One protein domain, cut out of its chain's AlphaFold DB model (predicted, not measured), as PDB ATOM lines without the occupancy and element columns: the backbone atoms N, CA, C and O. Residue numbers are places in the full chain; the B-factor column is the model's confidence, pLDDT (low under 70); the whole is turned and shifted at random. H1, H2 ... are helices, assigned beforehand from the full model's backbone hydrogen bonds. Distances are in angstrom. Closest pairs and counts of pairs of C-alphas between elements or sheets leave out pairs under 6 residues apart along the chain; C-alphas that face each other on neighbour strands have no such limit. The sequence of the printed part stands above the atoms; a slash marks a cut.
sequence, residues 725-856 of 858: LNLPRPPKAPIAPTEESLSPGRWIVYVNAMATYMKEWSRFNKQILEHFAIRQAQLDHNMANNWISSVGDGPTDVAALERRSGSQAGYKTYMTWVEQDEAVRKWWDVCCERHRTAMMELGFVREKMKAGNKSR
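AT A GLANCE: This is residues 725 to 856 of the 858 residues of the protein "J domain-containing protein" of Phaeomoniella chlamydospora (UniProt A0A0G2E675). Look for a long, slender rod made of two long helices, H1 and H3, which lie side by side and run opposite ways, with a small head of loops and the short helix H2 at one end. Before H1, residues 725 to 743 run as an extended strip lengthwise along this pair, towards the end of the rod away from the head. You will find 132 printed residues with three named helices, in the order H1, H2, H3, and no named strand; the class is all helix. The whole is extended, with a radius of gyration of the C-alphas of 22.9 A, and its C-alphas span 76 by 21 by 18 A.

IN THESE COORDINATES: Begin at C-alpha 725, at (34.883, -5.207, 15.986), and go through residues 725 to 743, which hold no named element. Find C-alpha 744 at (33.135, 18.579, 50.953); from there H1, residues 744 to 782, runs 56.3 A to C-alpha 782 at (49.696, -12.137, 6.763). After residues 783 to 797, look for H2, residues 798 to 802, which is 6.3 A from first to last C-alpha. H3, residues 811 to 854, is the longest helix with 44 residues; it runs 64.1 A from C-alpha 811 at (44.147, -6.122, -1.661) to C-alpha 854 at (37.240, 31.060, 50.065).

HOW THE PARTS SIT: Look first at H1 and H3, which touch, with 6 pairs of C-alphas within 8 A. Their closest C-alphas, those of Ile 768 and Trp 828, are 7.6 A apart. Their lines stand at a shallow tilt of 17 degrees, and the two helices run opposite ways. Their centres are 11.0 A apart. H2 touches no helix: it is only just apart from H1, with the closest C-alphas 8.1 A from each other, and only just apart from H3, at 8.4 A. Along the backbones of H2 and H3, every O i to N i+4 pair is within hydrogen-bond range; in H1, 34 of 35 are.

THE WHOLE: The two C-alphas farthest apart, those of Val 791 and Arg 856, are 76.2 A from each other, and the C-alphas of Leu 725 and Arg 856 are 52.1 A apart. The printed part has no cut. The link from H1 to H2 is long, with 15 residues, and the link from H2 to H3 is short, with 8. In the B-factor column the mean pLDDT of the printed part of this model is 83.9; look for values under 70 at residues 725 to 726, 739 to 741, 793, 796 to 806 and 855 to 856.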
ATOM      1  N   LEU A 725      33.682  -5.332  15.177       55.97
ATOM      2  CA  LEU A 725      34.883  -5.207  15.986       55.97
ATOM      3  C   LEU A 725      34.443  -5.102  17.435       55.97
ATOM      4  O   LEU A 725      33.543  -4.331  17.768       55.97
ATOM      5  N   ASN A 726      35.065  -5.912  18.292       63.84
ATOM      6  CA  ASN A 726      34.753  -5.946  19.714       63.84
ATOM      7  C   ASN A 726      35.385  -4.719  20.386       63.84
ATOM      8  O   ASN A 726      36.339  -4.825  21.156       63.84
ATOM      9  N   LEU A 727      34.884  -3.548  19.987       70.06
ATOM     10  CA  LEU A 727      35.286  -2.238  20.449       70.06
ATOM     11  C   LEU A 727      35.134  -2.234  21.973       70.06
ATOM     12  O   LEU A 727      34.026  -2.486  22.468       70.06
ATOM     13  N   PRO A 728      36.209  -1.971  22.737       77.12
ATOM     14  CA  PRO A 728      36.091  -1.893  24.179       77.12
ATOM     15  C   PRO A 728      35.061  -0.812  24.515       77.12
ATOM     16  O   PRO A 728      35.030   0.263  23.912       77.12
ATOM     17  N   ARG A 729      34.159  -1.114  25.452       79.38
ATOM     18  CA  ARG A 729      33.144  -0.146  25.871       79.38
ATOM     19  C   ARG A 729      33.853   0.964  26.657       79.38
ATOM     20  O   ARG A 729      34.555   0.629  27.612       79.38
ATOM     21  N   PRO A 730      33.696   2.248  26.290       85.69
ATOM     22  CA  PRO A 730      34.314   3.334  27.033       85.69
ATOM     23  C   PRO A 730      33.763   3.364  28.465       85.69
ATOM     24  O   PRO A 730      32.573   3.084  28.669       85.69
ATOM     25  N   PRO A 731      34.595   3.706  29.462       90.44
ATOM     26  CA  PRO A 731      34.128   3.872  30.829       90.44
ATOM     27  C   PRO A 731      33.117   5.017  30.910       90.44
ATOM     28  O   PRO A 731      33.204   6.008  30.179       90.44
ATOM     29  N   LYS A 732      32.143   4.887  31.810       87.38
ATOM     30  CA  LYS A 732      31.151   5.937  32.050       87.38
ATOM     31  C   LYS A 732      31.752   6.978  32.989       87.38
ATOM     32  O   LYS A 732      32.183   6.627  34.084       87.38
ATOM     33  N   ALA A 733      31.766   8.241  32.569       89.25
ATOM     34  CA  ALA A 733      32.166   9.338  33.442       89.25
ATOM     35  C   ALA A 733      31.234   9.420  34.671       89.25
ATOM     36  O   ALA A 733      30.026   9.194  34.530       89.25
ATOM     37  N   PRO A 734      31.759   9.722  35.871       89.12
ATOM     38  CA  PRO A 734      30.927   9.980  37.037       89.12
ATOM     39  C   PRO A 734      30.171  11.297  36.847       89.12
ATOM     40  O   PRO A 734      30.767  12.312  36.494       89.12
ATOM     41  N   ILE A 735      28.863  11.283  37.109       86.62
ATOM     42  CA  ILE A 735      28.009  12.472  37.006       86.62
ATOM     43  C   ILE A 735      28.505  13.536  37.997       86.62
ATOM     44  O   ILE A 735      28.703  13.240  39.180       86.62
ATOM     45  N   ALA A 736      28.705  14.766  37.516       84.25
ATOM     46  CA  ALA A 736      29.074  15.899  38.357       84.25
ATOM     47  C   ALA A 736      27.988  16.189  39.420       84.25
ATOM     48  O   ALA A 736      26.798  16.188  39.095       84.25
ATOM     49  N   PRO A 737      28.354  16.445  40.692       81.19
ATOM     50  CA  PRO A 737      27.388  16.849  41.711       81.19
ATOM     51  C   PRO A 737      26.770  18.209  41.361       81.19
ATOM     52  O   PRO A 737      27.487  19.145  41.005       81.19
ATOM     53  N   THR A 738      25.447  18.333  41.500       79.12
ATOM     54  CA  THR A 738      24.736  19.608  41.306       79.12
ATOM     55  C   THR A 738      25.165  20.634  42.352       79.12
ATOM     56  O   THR A 738      25.555  20.272  43.464       79.12
ATOM     57  N   GLU A 739      25.086  21.918  42.008       68.62
ATOM     58  CA  GLU A 739      25.713  23.003  42.780       68.62
ATOM     59  C   GLU A 739      25.193  23.096  44.222       68.62
ATOM     60  O   GLU A 739      25.975  23.221  45.163       68.62
ATOM     61  N   GLU A 740      23.886  22.908  44.402       65.56
ATOM     62  CA  GLU A 740      23.190  22.856  45.696       65.56
ATOM     63  C   GLU A 740      23.657  21.688  46.590       65.56
ATOM     64  O   GLU A 740      23.509  21.726  47.810       65.56
ATOM     65  N   SER A 741      24.243  20.642  45.996       68.44
ATOM     66  CA  SER A 741      24.694  19.423  46.683       68.44
ATOM     67  C   SER A 741      26.199  19.396  46.990       68.44
ATOM     68  O   SER A 741      26.701  18.395  47.519       68.44
ATOM     69  N   LEU A 742      26.933  20.473  46.669       78.19
ATOM     70  CA  LEU A 742      28.401  20.523  46.628       78.19
ATOM     71  C   LEU A 742      29.064  20.618  48.024       78.19
ATOM     72  O   LEU A 742      29.812  21.536  48.354       78.19
ATOM     73  N   SER A 743      28.795  19.620  48.863       82.75
ATOM     74  CA  SER A 743      29.419  19.423  50.173       82.75
ATOM     75  C   SER A 743      30.834  18.827  50.049       82.75
ATOM     76  O   SER A 743      31.042  17.944  49.208       82.75
ATOM     77  N   PRO A 744      31.796  19.180  50.930       83.19
ATOM     78  CA  PRO A 744      33.135  18.579  50.953       83.19
ATOM     79  C   PRO A 744      33.149  17.042  50.979       83.19
ATOM     80  O   PRO A 744      34.013  16.427  50.356       83.19
ATOM     81  N   GLY A 745      32.170  16.404  51.634       85.75
ATOM     82  CA  GLY A 745      32.032  14.942  51.622       85.75
ATOM     83  C   GLY A 745      31.623  14.386  50.251       85.75
ATOM     84  O   GLY A 745      32.185  13.393  49.791       85.75
ATOM     85  N   ARG A 746      30.697  15.061  49.552       86.19
ATOM     86  CA  ARG A 746      30.289  14.703  48.180       86.19
ATOM     87  C   ARG A 746      31.425  14.929  47.184       86.19
ATOM     88  O   ARG A 746      31.632  14.085  46.317       86.19
ATOM     89  N   TRP A 747      32.208  15.995  47.359       89.50
ATOM     90  CA  TRP A 747      33.422  16.250  46.579       89.50
ATOM     91  C   TRP A 747      34.451  15.116  46.705       89.50
ATOM     92  O   TRP A 747      34.940  14.638  45.687       89.50
ATOM     93  N   ILE A 748      34.734  14.621  47.918       90.56
ATOM     94  CA  ILE A 748      35.664  13.491  48.117       90.56
ATOM     95  C   ILE A 748      35.164  12.225  47.399       90.56
ATOM     96  O   ILE A 748      35.944  11.550  46.728       90.56
ATOM     97  N   VAL A 749      33.862  11.922  47.480       91.62
ATOM     98  CA  VAL A 749      33.260  10.785  46.759       91.62
ATOM     99  C   VAL A 749      33.374  10.959  45.239       91.62
ATOM    100  O   VAL A 749      33.774  10.020  44.554       91.62
ATOM    101  N   TYR A 750      33.094  12.155  44.710       91.62
ATOM    102  CA  TYR A 750      33.221  12.461  43.280       91.62
ATOM    103  C   TYR A 750      34.672  12.354  42.783       91.62
ATOM    104  O   TYR A 750      34.924  11.713  41.764       91.62
ATOM    105  N   VAL A 751      35.645  12.893  43.527       92.50
ATOM    106  CA  VAL A 751      37.076  12.778  43.196       92.50
ATOM    107  C   VAL A 751      37.536  11.320  43.206       92.50
ATOM    108  O   VAL A 751      38.254  10.908  42.298       92.50
ATOM    109  N   ASN A 752      37.088  10.512  44.171       94.00
ATOM    110  CA  ASN A 752      37.404   9.081  44.210       94.00
ATOM    111  C   ASN A 752      36.768   8.314  43.037       94.00
ATOM    112  O   ASN A 752      37.423   7.460  42.437       94.00
ATOM    113  N   ALA A 753      35.529   8.642  42.660       93.19
ATOM    114  CA  ALA A 753      34.879   8.075  41.480       93.19
ATOM    115  C   ALA A 753      35.622   8.460  40.185       93.19
ATOM    116  O   ALA A 753      35.894   7.595  39.351       93.19
ATOM    117  N   MET A 754      36.043   9.722  40.051       93.94
ATOM    118  CA  MET A 754      36.821  10.181  38.898       93.94
ATOM    119  C   MET A 754      38.226   9.561  38.861       93.94
ATOM    120  O   MET A 754      38.709   9.195  37.795       93.94
ATOM    121  N   ALA A 755      38.872   9.349  40.011       93.75
ATOM    122  CA  ALA A 755      40.158   8.652  40.092       93.75
ATOM    123  C   ALA A 755      40.067   7.172  39.663       93.75
ATOM    124  O   ALA A 755      41.049   6.615  39.168       93.75
ATOM    125  N   THR A 756      38.902   6.535  39.821       95.50
ATOM    126  CA  THR A 756      38.613   5.210  39.249       95.50
ATOM    127  C   THR A 756      38.369   5.306  37.742       95.50
ATOM    128  O   THR A 756      39.050   4.618  36.983       95.50
ATOM    129  N   TYR A 757      37.512   6.230  37.295       95.19
ATOM    130  CA  TYR A 757      37.266   6.495  35.872       95.19
ATOM    131  C   TYR A 757      38.557   6.780  35.083       95.19
ATOM    132  O   TYR A 757      38.742   6.226  34.006       95.19
ATOM    133  N   MET A 758      39.503   7.552  35.630       94.81
ATOM    134  CA  MET A 758      40.803   7.817  34.994       94.81
ATOM    135  C   MET A 758      41.634   6.541  34.777       94.81
ATOM    136  O   MET A 758      42.301   6.399  33.750       94.81
ATOM    137  N   LYS A 759      41.580   5.582  35.713       94.31
ATOM    138  CA  LYS A 759      42.261   4.282  35.573       94.31
ATOM    139  C   LYS A 759      41.585   3.431  34.503       94.31
ATOM    140  O   LYS A 759      42.272   2.867  33.653       94.31
ATOM    141  N   GLU A 760      40.255   3.380  34.498       93.25
ATOM    142  CA  GLU A 760      39.489   2.686  33.458       93.25
ATOM    143  C   GLU A 760      39.704   3.314  32.073       93.25
ATOM    144  O   GLU A 760      39.887   2.590  31.098       93.25
ATOM    145  N   TRP A 761      39.788   4.644  31.992       94.94
ATOM    146  CA  TRP A 761      40.087   5.382  30.767       94.94
ATOM    147  C   TRP A 761      41.485   5.059  30.238       94.94
ATOM    148  O   TRP A 761      41.631   4.728  29.063       94.94
ATOM    149  N   SER A 762      42.506   5.044  31.103       93.88
ATOM    150  CA  SER A 762      43.857   4.627  30.704       93.88
ATOM    151  C   SER A 762      43.900   3.181  30.178       93.88
ATOM    152  O   SER A 762      44.619   2.889  29.222       93.88
ATOM    153  N   ARG A 763      43.069   2.285  30.735       93.06
ATOM    154  CA  ARG A 763      42.937   0.890  30.288       93.06
ATOM    155  C   ARG A 763      42.219   0.778  28.941       93.06
ATOM    156  O   ARG A 763      42.712   0.069  28.069       93.06
ATOM    157  N   PHE A 764      41.109   1.491  28.759       93.81
ATOM    158  CA  PHE A 764      40.390   1.601  27.485       93.81
ATOM    159  C   PHE A 764      41.307   2.147  26.380       93.81
ATOM    160  O   PHE A 764      41.430   1.536  25.320       93.81
ATOM    161  N   ASN A 765      42.028   3.237  26.658       93.69
ATOM    162  CA  ASN A 765      42.949   3.854  25.708       93.69
ATOM    163  C   ASN A 765      44.082   2.889  25.312       93.69
ATOM    164  O   ASN A 765      44.381   2.729  24.129       93.69
ATOM    165  N   LYS A 766      44.656   2.160  26.285       92.56
ATOM    166  CA  LYS A 766      45.643   1.107  26.007       92.56
ATOM    167  C   LYS A 766      45.078  -0.001  25.109       92.56
ATOM    168  O   LYS A 766      45.778  -0.418  24.196       92.56
ATOM    169  N   GLN A 767      43.834  -0.438  25.317       89.56
ATOM    170  CA  GLN A 767      43.197  -1.467  24.481       89.56
ATOM    171  C   GLN A 767      42.971  -1.008  23.030       89.56
ATOM    172  O   GLN A 767      43.134  -1.807  22.112       89.56
ATOM    173  N   ILE A 768      42.645   0.270  22.802       90.56
ATOM    174  CA  ILE A 768      42.537   0.833  21.446       90.56
ATOM    175  C   ILE A 768      43.915   0.894  20.760       90.56
ATOM    176  O   ILE A 768      44.048   0.493  19.604       90.56
ATOM    177  N   LEU A 769      44.965   1.317  21.469       91.50
ATOM    178  CA  LEU A 769      46.333   1.334  20.933       91.50
ATOM    179  C   LEU A 769      46.871  -0.083  20.654       91.50
ATOM    180  O   LEU A 769      47.484  -0.324  19.615       91.50
ATOM    181  N   GLU A 770      46.592  -1.033  21.548       88.00
ATOM    182  CA  GLU A 770      46.915  -2.455  21.394       88.00
ATOM    183  C   GLU A 770      46.205  -3.068  20.177       88.00
ATOM    184  O   GLU A 770      46.827  -3.810  19.420       88.00
ATOM    185  N   HIS A 771      44.951  -2.686  19.909       86.12
ATOM    186  CA  HIS A 771      44.226  -3.096  18.705       86.12
ATOM    187  C   HIS A 771      44.948  -2.668  17.414       86.12
ATOM    188  O   HIS A 771      45.129  -3.484  16.506       86.12
ATOM    189  N   PHE A 772      45.394  -1.410  17.318       89.62
ATOM    190  CA  PHE A 772      46.150  -0.934  16.151       89.62
ATOM    191  C   PHE A 772      47.526  -1.613  16.030       89.62
ATOM    192  O   PHE A 772      47.931  -1.975  14.926       89.62
ATOM    193  N   ALA A 773      48.221  -1.852  17.147       88.75
ATOM    194  CA  ALA A 773      49.502  -2.561  17.153       88.75
ATOM    195  C   ALA A 773      49.366  -4.025  16.687       88.75
ATOM    196  O   ALA A 773      50.160  -4.488  15.866       88.75
ATOM    197  N   ILE A 774      48.331  -4.735  17.151       85.12
ATOM    198  CA  ILE A 774      48.011  -6.098  16.707       85.12
ATOM    199  C   ILE A 774      47.660  -6.108  15.215       85.12
ATOM    200  O   ILE A 774      48.160  -6.970  14.494       85.12
ATOM    201  N   ARG A 775      46.864  -5.147  14.720       84.81
ATOM    202  CA  ARG A 775      46.542  -5.060  13.286       84.81
ATOM    203  C   ARG A 775      47.784  -4.808  12.425       84.81
ATOM    204  O   ARG A 775      47.909  -5.431  11.375       84.81
ATOM    205  N   GLN A 776      48.722  -3.961  12.857       87.19
ATOM    206  CA  GLN A 776      49.977  -3.765  12.119       87.19
ATOM    207  C   GLN A 776      50.787  -5.069  12.046       87.19
ATOM    208  O   GLN A 776      51.185  -5.475  10.959       87.19
ATOM    209  N   ALA A 777      50.943  -5.783  13.166       85.75
ATOM    210  CA  ALA A 777      51.604  -7.090  13.168       85.75
ATOM    211  C   ALA A 777      50.858  -8.128  12.302       85.75
ATOM    212  O   ALA A 777      51.483  -8.955  11.639       85.75
ATOM    213  N   GLN A 778      49.521  -8.074  12.253       83.31
ATOM    214  CA  GLN A 778      48.734  -8.903  11.341       83.31
ATOM    215  C   GLN A 778      49.014  -8.561   9.874       83.31
ATOM    216  O   GLN A 778      49.148  -9.491   9.084       83.31
ATOM    217  N   LEU A 779      49.137  -7.288   9.494       85.31
ATOM    218  CA  LEU A 779      49.518  -6.900   8.132       85.31
ATOM    219  C   LEU A 779      50.920  -7.418   7.784       85.31
ATOM    220  O   LEU A 779      51.081  -8.116   6.781       85.31
ATOM    221  N   ASP A 780      51.898  -7.156   8.652       83.88
ATOM    222  CA  ASP A 780      53.309  -7.507   8.448       83.88
ATOM    223  C   ASP A 780      53.543  -9.028   8.329       83.88
ATOM    224  O   ASP A 780      54.484  -9.462   7.663       83.88
ATOM    225  N   HIS A 781      52.691  -9.853   8.954       81.44
ATOM    226  CA  HIS A 781      52.792 -11.317   8.914       81.44
ATOM    227  C   HIS A 781      51.883 -12.007   7.886       81.44
ATOM    228  O   HIS A 781      52.231 -13.094   7.421       81.44
ATOM    229  N   ASN A 782      50.724 -11.433   7.540       81.56
ATOM    230  CA  ASN A 782      49.696 -12.137   6.763       81.56
ATOM    231  C   ASN A 782      49.536 -11.668   5.309       81.56
ATOM    232  O   ASN A 782      48.931 -12.390   4.511       81.56
ATOM    233  N   MET A 783      50.028 -10.482   4.944       84.75
ATOM    234  CA  MET A 783      49.944  -9.980   3.566       84.75
ATOM    235  C   MET A 783      50.780 -10.837   2.603       84.75
ATOM    236  O   MET A 783      51.855 -11.324   2.954       84.75
ATOM    237  N   ALA A 784      50.310 -11.012   1.364       85.00
ATOM    238  CA  ALA A 784      51.100 -11.674   0.323       85.00
ATOM    239  C   ALA A 784      52.284 -10.800  -0.115       85.00
ATOM    240  O   ALA A 784      52.119  -9.598  -0.283       85.00
ATOM    241  N   ASN A 785      53.461 -11.373  -0.395       84.50
ATOM    242  CA  ASN A 785      54.664 -10.576  -0.722       84.50
ATOM    243  C   ASN A 785      54.454  -9.578  -1.887       84.50
ATOM    244  O   ASN A 785      55.098  -8.536  -1.932       84.50
ATOM    245  N   ASN A 786      53.531  -9.898  -2.802       86.31
ATOM    246  CA  ASN A 786      53.171  -9.106  -3.980       86.31
ATOM    247  C   ASN A 786      51.703  -8.605  -3.945       86.31
ATOM    248  O   ASN A 786      51.141  -8.337  -5.009       86.31
ATOM    249  N   TRP A 787      51.072  -8.493  -2.763       85.44
ATOM    250  CA  TRP A 787      49.613  -8.311  -2.573       85.44
ATOM    251  C   TRP A 787      48.979  -7.121  -3.313       85.44
ATOM    252  O   TRP A 787      47.804  -7.173  -3.667       85.44
ATOM    253  N   ILE A 788      49.756  -6.065  -3.567       86.62
ATOM    254  CA  ILE A 788      49.333  -4.860  -4.307       86.62
ATOM    255  C   ILE A 788      49.191  -5.144  -5.817       86.62
ATOM    256  O   ILE A 788      48.421  -4.491  -6.513       86.62
ATOM    257  N   SER A 789      49.940  -6.120  -6.333       84.88
ATOM    258  CA  SER A 789      50.034  -6.452  -7.766       84.88
ATOM    259  C   SER A 789      49.390  -7.793  -8.143       84.88
ATOM    260  O   SER A 789      49.303  -8.136  -9.322       84.88
ATOM    261  N   SER A 790      48.945  -8.576  -7.158       81.12
ATOM    262  CA  SER A 790      48.244  -9.838  -7.382       81.12
ATOM    263  C   SER A 790      46.798  -9.594  -7.820       81.12
ATOM    264  O   SER A 790      45.981  -9.127  -7.036       81.12
ATOM    265  N   VAL A 791      46.469  -9.992  -9.053       75.12
ATOM    266  CA  VAL A 791      45.103  -9.935  -9.621       75.12
ATOM    267  C   VAL A 791      44.102 -10.808  -8.843       75.12
ATOM    268  O   VAL A 791      42.899 -10.564  -8.880       75.12
ATOM    269  N   GLY A 792      44.588 -11.832  -8.134       73.06
ATOM    270  CA  GLY A 792      43.786 -12.611  -7.197       73.06
ATOM    271  C   GLY A 792      43.783 -11.977  -5.809       73.06
ATOM    272  O   GLY A 792      44.820 -11.943  -5.149       73.06
ATOM    273  N   ASP A 793      42.613 -11.549  -5.345       68.25
ATOM    274  CA  ASP A 793      42.403 -11.253  -3.932       68.25
ATOM    275  C   ASP A 793      42.478 -12.539  -3.102       68.25
ATOM    276  O   ASP A 793      41.754 -13.506  -3.355       68.25
ATOM    277  N   GLY A 794      43.353 -12.538  -2.094       70.44
ATOM    278  CA  GLY A 794      43.372 -13.557  -1.047       70.44
ATOM    279  C   GLY A 794      42.112 -13.512  -0.168       70.44
ATOM    280  O   GLY A 794      41.245 -12.655  -0.359       70.44
ATOM    281  N   PRO A 795      41.981 -14.418   0.818       71.12
ATOM    282  CA  PRO A 795      40.789 -14.480   1.655       71.12
ATOM    283  C   PRO A 795      40.536 -13.161   2.396       71.12
ATOM    284  O   PRO A 795      41.426 -12.618   3.052       71.12
ATOM    285  N   THR A 796      39.306 -12.659   2.306       65.88
ATOM    286  CA  THR A 796      38.832 -11.449   3.000       65.88
ATOM    287  C   THR A 796      38.762 -11.625   4.513       65.88
ATOM    288  O   THR A 796      38.913 -10.664   5.265       65.88
ATOM    289  N   ASP A 797      38.542 -12.858   4.964       62.66
ATOM    290  CA  ASP A 797      38.239 -13.153   6.357       62.66
ATOM    291  C   ASP A 797      39.503 -13.631   7.074       62.66
ATOM    292  O   ASP A 797      40.122 -14.617   6.667       62.66
ATOM    293  N   VAL A 798      39.823 -13.023   8.219       61.97
ATOM    294  CA  VAL A 798      40.948 -13.455   9.073       61.97
ATOM    295  C   VAL A 798      40.817 -14.940   9.446       61.97
ATOM    296  O   VAL A 798      41.770 -15.705   9.344       61.97
ATOM    297  N   ALA A 799      39.592 -15.390   9.736       61.19
ATOM    298  CA  ALA A 799      39.290 -16.791  10.021       61.19
ATOM    299  C   ALA A 799      39.405 -17.717   8.791       61.19
ATOM    300  O   ALA A 799      39.494 -18.932   8.950       61.19
ATOM    301  N   ALA A 800      39.345 -17.205   7.556       61.16
ATOM    302  CA  ALA A 800      39.626 -17.992   6.349       61.16
ATOM    303  C   ALA A 800      41.134 -18.075   6.057       61.16
ATOM    304  O   ALA A 800      41.569 -19.066   5.473       61.16
ATOM    305  N   LEU A 801      41.910 -17.086   6.513       62.66
ATOM    306  CA  LEU A 801      43.370 -17.131   6.590       62.66
ATOM    307  C   LEU A 801      43.838 -18.200   7.588       62.66
ATOM    308  O   LEU A 801      44.527 -19.142   7.206       62.66
ATOM    309  N   GLU A 802      43.369 -18.121   8.838       64.94
ATOM    310  CA  GLU A 802      43.694 -19.073   9.917       64.94
ATOM    311  C   GLU A 802      43.349 -20.526   9.541       64.94
ATOM    312  O   GLU A 802      44.115 -21.447   9.820       64.94
ATOM    313  N   ARG A 803      42.213 -20.747   8.859       66.31
ATOM    314  CA  ARG A 803      41.784 -22.083   8.397       66.31
ATOM    315  C   ARG A 803      42.529 -22.599   7.162       66.31
ATOM    316  O   ARG A 803      42.430 -23.790   6.874       66.31
ATOM    317  N   ARG A 804      43.228 -21.751   6.399       62.88
ATOM    318  CA  ARG A 804      43.832 -22.119   5.106       62.88
ATOM    319  C   ARG A 804      45.331 -21.829   5.110       62.88
ATOM    320  O   ARG A 804      45.794 -20.887   4.474       62.88
ATOM    321  N   SER A 805      46.079 -22.680   5.814       52.31
ATOM    322  CA  SER A 805      47.546 -22.622   5.895       52.31
ATOM    323  C   SER A 805      48.194 -22.383   4.521       52.31
ATOM    324  O   SER A 805      47.895 -23.086   3.555       52.31
ATOM    325  N   GLY A 806      49.049 -21.359   4.434       64.00
ATOM    326  CA  GLY A 806      49.691 -20.902   3.193       64.00
ATOM    327  C   GLY A 806      48.897 -19.883   2.359       64.00
ATOM    328  O   GLY A 806      49.443 -19.335   1.405       64.00
ATOM    329  N   SER A 807      47.639 -19.582   2.699       70.00
ATOM    330  CA  SER A 807      46.820 -18.604   1.974       70.00
ATOM    331  C   SER A 807      47.013 -17.191   2.521       70.00
ATOM    332  O   SER A 807      46.340 -16.791   3.465       70.00
ATOM    333  N   GLN A 808      47.908 -16.419   1.908       80.12
ATOM    334  CA  GLN A 808      48.163 -15.025   2.287       80.12
ATOM    335  C   GLN A 808      46.993 -14.089   1.905       80.12
ATOM    336  O   GLN A 808      46.215 -14.375   0.992       80.12
ATOM    337  N   ALA A 809      46.867 -12.966   2.614       82.31
ATOM    338  CA  ALA A 809      45.842 -11.945   2.392       82.31
ATOM    339  C   ALA A 809      46.170 -11.034   1.189       82.31
ATOM    340  O   ALA A 809      47.342 -10.812   0.869       82.31
ATOM    341  N   GLY A 810      45.129 -10.500   0.535       87.44
ATOM    342  CA  GLY A 810      45.239  -9.668  -0.673       87.44
ATOM    343  C   GLY A 810      44.689  -8.248  -0.511       87.44
ATOM    344  O   GLY A 810      44.349  -7.821   0.591       87.44
ATOM    345  N   TYR A 811      44.572  -7.526  -1.629       87.00
ATOM    346  CA  TYR A 811      44.147  -6.122  -1.661       87.00
ATOM    347  C   TYR A 811      42.771  -5.877  -1.019       87.00
ATOM    348  O   TYR A 811      42.653  -4.997  -0.166       87.00
ATOM    349  N   LYS A 812      41.739  -6.673  -1.334       84.50
ATOM    350  CA  LYS A 812      40.426  -6.555  -0.670       84.50
ATOM    351  C   LYS A 812      40.509  -6.761   0.845       84.50
ATOM    352  O   LYS A 812      39.845  -6.036   1.575       84.50
ATOM    353  N   THR A 813      41.334  -7.697   1.320       83.69
ATOM    354  CA  THR A 813      41.556  -7.935   2.759       83.69
ATOM    355  C   THR A 813      42.205  -6.728   3.438       83.69
ATOM    356  O   THR A 813      41.823  -6.366   4.544       83.69
ATOM    357  N   TYR A 814      43.159  -6.074   2.767       87.62
ATOM    358  CA  TYR A 814      43.752  -4.826   3.250       87.62
ATOM    359  C   TYR A 814      42.705  -3.706   3.337       87.62
ATOM    360  O   TYR A 814      42.584  -3.052   4.371       87.62
ATOM    361  N   MET A 815      41.908  -3.518   2.280       89.44
ATOM    362  CA  MET A 815      40.898  -2.457   2.229       89.44
ATOM    363  C   MET A 815      39.808  -2.623   3.293       89.44
ATOM    364  O   MET A 815      39.500  -1.652   3.980       89.44
ATOM    365  N   THR A 816      39.287  -3.839   3.511       85.56
ATOM    366  CA  THR A 816      38.309  -4.059   4.589       85.56
ATOM    367  C   THR A 816      38.918  -3.811   5.967       85.56
ATOM    368  O   THR A 816      38.230  -3.303   6.847       85.56
ATOM    369  N   TRP A 817      40.207  -4.094   6.186       86.06
ATOM    370  CA  TRP A 817      40.859  -3.749   7.455       86.06
ATOM    371  C   TRP A 817      41.005  -2.229   7.627       86.06
ATOM    372  O   TRP A 817      40.740  -1.742   8.723       86.06
ATOM    373  N   VAL A 818      41.317  -1.478   6.562       90.25
ATOM    374  CA  VAL A 818      41.385  -0.001   6.585       90.25
ATOM    375  C   VAL A 818      40.022   0.643   6.875       90.25
ATOM    376  O   VAL A 818      39.946   1.571   7.681       90.25
ATOM    377  N   GLU A 819      38.933   0.137   6.296       89.19
ATOM    378  CA  GLU A 819      37.566   0.589   6.611       89.19
ATOM    379  C   GLU A 819      37.222   0.335   8.092       89.19
ATOM    380  O   GLU A 819      36.649   1.182   8.783       89.19
ATOM    381  N   GLN A 820      37.645  -0.815   8.624       86.56
ATOM    382  CA  GLN A 820      37.492  -1.146  10.039       86.56
ATOM    383  C   GLN A 820      38.402  -0.307  10.956       86.56
ATOM    384  O   GLN A 820      38.013  -0.009  12.083       86.56
ATOM    385  N   ASP A 821      39.607   0.082  10.526       89.69
ATOM    386  CA  ASP A 821      40.432   1.076  11.225       89.69
ATOM    387  C   ASP A 821      39.719   2.425  11.322       89.69
ATOM    388  O   ASP A 821      39.726   3.047  12.382       89.69
ATOM    389  N   GLU A 822      39.102   2.881  10.232       91.81
ATOM    390  CA  GLU A 822      38.382   4.153  10.190       91.81
ATOM    391  C   GLU A 822      37.190   4.159  11.161       91.81
ATOM    392  O   GLU A 822      36.991   5.134  11.888       91.81
ATOM    393  N   ALA A 823      36.455   3.045  11.249       89.00
ATOM    394  CA  ALA A 823      35.394   2.858  12.236       89.00
ATOM    395  C   ALA A 823      35.918   2.879  13.689       89.00
ATOM    396  O   ALA A 823      35.322   3.539  14.544       89.00
ATOM    397  N   VAL A 824      37.050   2.215  13.974       90.00
ATOM    398  CA  VAL A 824      37.687   2.238  15.308       90.00
ATOM    399  C   VAL A 824      38.149   3.653  15.674       90.00
ATOM    400  O   VAL A 824      37.935   4.073  16.809       90.00
ATOM    401  N   ARG A 825      38.742   4.404  14.730       91.94
ATOM    402  CA  ARG A 825      39.191   5.793  14.951       91.94
ATOM    403  C   ARG A 825      38.014   6.706  15.278       91.94
ATOM    404  O   ARG A 825      37.980   7.237  16.378       91.94
ATOM    405  N   LYS A 826      36.986   6.749  14.423       92.31
ATOM    406  CA  LYS A 826      35.763   7.543  14.655       92.31
ATOM    407  C   LYS A 826      35.096   7.232  16.000       92.31
ATOM    408  O   LYS A 826      34.598   8.135  16.668       92.31
ATOM    409  N   TRP A 827      35.089   5.965  16.422       89.81
ATOM    410  CA  TRP A 827      34.595   5.584  17.748       89.81
ATOM    411  C   TRP A 827      35.486   6.104  18.884       89.81
ATOM    412  O   TRP A 827      34.978   6.618  19.880       89.81
ATOM    413  N   TRP A 828      36.807   5.984  18.739       93.81
ATOM    414  CA  TRP A 828      37.783   6.481  19.708       93.81
ATOM    415  C   TRP A 828      37.734   8.007  19.838       93.81
ATOM    416  O   TRP A 828      37.739   8.497  20.965       93.81
ATOM    417  N   ASP A 829      37.568   8.739  18.735       94.69
ATOM    418  CA  ASP A 829      37.423  10.199  18.707       94.69
ATOM    419  C   ASP A 829      36.215  10.650  19.550       94.69
ATOM    420  O   ASP A 829      36.376  11.414  20.502       94.69
ATOM    421  N   VAL A 830      35.028  10.068  19.321       93.50
ATOM    422  CA  VAL A 830      33.814  10.328  20.130       93.50
ATOM    423  C   VAL A 830      34.001   9.944  21.607       93.50
ATOM    424  O   VAL A 830      33.421  10.559  22.507       93.50
ATOM    425  N   CYS A 831      34.822   8.933  21.902       92.44
ATOM    426  CA  CYS A 831      35.176   8.595  23.283       92.44
ATOM    427  C   CYS A 831      36.120   9.639  23.906       92.44
ATOM    428  O   CYS A 831      35.951   9.986  25.076       92.44
ATOM    429  N   CYS A 832      37.079  10.165  23.141       93.31
ATOM    430  CA  CYS A 832      38.010  11.212  23.558       93.31
ATOM    431  C   CYS A 832      37.308  12.561  23.774       93.31
ATOM    432  O   CYS A 832      37.617  13.253  24.742       93.31
ATOM    433  N   GLU A 833      36.311  12.905  22.956       94.69
ATOM    434  CA  GLU A 833      35.429  14.059  23.178       94.69
ATOM    435  C   GLU A 833      34.687  13.948  24.517       94.69
ATOM    436  O   GLU A 833      34.757  14.855  25.345       94.69
ATOM    437  N   ARG A 834      34.052  12.797  24.783       92.06
ATOM    438  CA  ARG A 834      33.353  12.518  26.055       92.06
ATOM    439  C   ARG A 834      34.287  12.498  27.265       92.06
ATOM    440  O   ARG A 834      33.876  12.842  28.372       92.06
ATOM    441  N   HIS A 835      35.542  12.102  27.072       94.31
ATOM    442  CA  HIS A 835      36.570  12.223  28.099       94.31
ATOM    443  C   HIS A 835      36.945  13.691  28.349       94.31
ATOM    444  O   HIS A 835      37.021  14.125  29.500       94.31
ATOM    445  N   ARG A 836      37.109  14.486  27.283       94.94
ATOM    446  CA  ARG A 836      37.394  15.923  27.369       94.94
ATOM    447  C   ARG A 836      36.276  16.674  28.099       94.94
ATOM    448  O   ARG A 836      36.592  17.488  28.963       94.94
ATOM    449  N   THR A 837      34.999  16.387  27.827       94.00
ATOM    450  CA  THR A 837      33.876  17.020  28.551       94.00
ATOM    451  C   THR A 837      33.879  16.657  30.035       94.00
ATOM    452  O   THR A 837      33.832  17.559  30.866       94.00
ATOM    453  N   ALA A 838      34.063  15.379  30.387       91.69
ATOM    454  CA  ALA A 838      34.161  14.942  31.785       91.69
ATOM    455  C   ALA A 838      35.327  15.612  32.547       91.69
ATOM    456  O   ALA A 838      35.203  15.951  33.726       91.69
ATOM    457  N   MET A 839      36.459  15.850  31.876       93.19
ATOM    458  CA  MET A 839      37.594  16.575  32.459       93.19
ATOM    459  C   MET A 839      37.329  18.082  32.613       93.19
ATOM    460  O   MET A 839      37.781  18.676  33.594       93.19
ATOM    461  N   MET A 840      36.567  18.700  31.702       92.56
ATOM    462  CA  MET A 840      36.119  20.094  31.836       92.56
ATOM    463  C   MET A 840      35.097  20.257  32.975       92.56
ATOM    464  O   MET A 840      35.222  21.192  33.768       92.56
ATOM    465  N   GLU A 841      34.165  19.312  33.139       90.56
ATOM    466  CA  GLU A 841      33.241  19.258  34.284       90.56
ATOM    467  C   GLU A 841      33.993  19.179  35.621       90.56
ATOM    468  O   GLU A 841      33.727  19.975  36.524       90.56
ATOM    469  N   LEU A 842      34.997  18.296  35.749       91.00
ATOM    470  CA  LEU A 842      35.835  18.253  36.955       91.00
ATOM    471  C   LEU A 842      36.552  19.586  37.204       91.00
ATOM    472  O   LEU A 842      36.677  19.997  38.360       91.00
ATOM    473  N   GLY A 843      37.019  20.261  36.149       91.25
ATOM    474  CA  GLY A 843      37.610  21.596  36.242       91.25
ATOM    475  C   GLY A 843      36.653  22.591  36.903       91.25
ATOM    476  O   GLY A 843      36.983  23.168  37.940       91.25
ATOM    477  N   PHE A 844      35.438  22.702  36.368       89.88
ATOM    478  CA  PHE A 844      34.377  23.576  36.877       89.88
ATOM    479  C   PHE A 844      33.994  23.267  38.335       89.88
ATOM    480  O   PHE A 844      33.987  24.161  39.185       89.88
ATOM    481  N   VAL A 845      33.759  21.991  38.672       88.12
ATOM    482  CA  VAL A 845      33.419  21.568  40.046       88.12
ATOM    483  C   VAL A 845      34.572  21.870  41.019       88.12
ATOM    484  O   VAL A 845      34.339  22.320  42.145       88.12
ATOM    485  N   ARG A 846      35.829  21.699  40.585       89.81
ATOM    486  CA  ARG A 846      37.026  22.037  41.376       89.81
ATOM    487  C   ARG A 846      37.145  23.538  41.635       89.81
ATOM    488  O   ARG A 846      37.544  23.929  42.733       89.81
ATOM    489  N   GLU A 847      36.809  24.380  40.661       89.19
ATOM    490  CA  GLU A 847      36.797  25.833  40.849       89.19
ATOM    491  C   GLU A 847      35.673  26.283  41.782       89.19
ATOM    492  O   GLU A 847      35.934  27.090  42.677       89.19
ATOM    493  N   LYS A 848      34.473  25.696  41.687       85.50
ATOM    494  CA  LYS A 848      33.379  25.985  42.631       85.50
ATOM    495  C   LYS A 848      33.703  25.542  44.062       85.50
ATOM    496  O   LYS A 848      33.506  26.327  44.986       85.50
ATOM    497  N   MET A 849      34.339  24.383  44.260       86.25
ATOM    498  CA  MET A 849      34.889  23.992  45.573       86.25
ATOM    499  C   MET A 849      35.957  24.974  46.092       86.25
ATOM    500  O   MET A 849      36.003  25.278  47.285       86.25
ATOM    501  N   LYS A 850      36.815  25.505  45.211       86.88
ATOM    502  CA  LYS A 850      37.833  26.512  45.564       86.88
ATOM    503  C   LYS A 850      37.207  27.870  45.912       86.88
ATOM    504  O   LYS A 850      37.734  28.559  46.783       86.88
ATOM    505  N   ALA A 851      36.104  28.248  45.269       84.69
ATOM    506  CA  ALA A 851      35.337  29.452  45.584       84.69
ATOM    507  C   ALA A 851      34.588  29.314  46.921       84.69
ATOM    508  O   ALA A 851      34.774  30.153  47.798       84.69
ATOM    509  N   GLY A 852      33.848  28.218  47.126       77.62
ATOM    510  CA  GLY A 852      33.109  27.952  48.367       77.62
ATOM    511  C   GLY A 852      34.003  27.848  49.608       77.62
ATOM    512  O   GLY A 852      33.625  28.302  50.685       77.62
ATOM    513  N   ASN A 853      35.228  27.328  49.463       73.88
ATOM    514  CA  ASN A 853      36.214  27.349  50.548       73.88
ATOM    515  C   ASN A 853      36.779  28.755  50.826       73.88
ATOM    516  O   ASN A 853      37.126  29.034  51.969       73.88
ATOM    517  N   LYS A 854      36.859  29.654  49.831       73.69
ATOM    518  CA  LYS A 854      37.240  31.060  50.065       73.69
ATOM    519  C   LYS A 854      36.147  31.810  50.824       73.69
ATOM    520  O   LYS A 854      36.452  32.446  51.822       73.69
ATOM    521  N   SER A 855      34.884  31.682  50.409       67.25
ATOM    522  CA  SER A 855      33.727  32.323  51.062       67.25
ATOM    523  C   SER A 855      33.326  31.696  52.408       67.25
ATOM    524  O   SER A 855      32.267  32.013  52.939       67.25
ATOM    525  N   ARG A 856      34.131  30.758  52.921       62.53
ATOM    526  CA  ARG A 856      34.023  30.161  54.260       62.53
ATOM    527  C   ARG A 856      35.277  30.415  55.119       62.53
ATOM    528  O   ARG A 856      35.325  29.993  56.272       62.53
TER     529      ARG A 856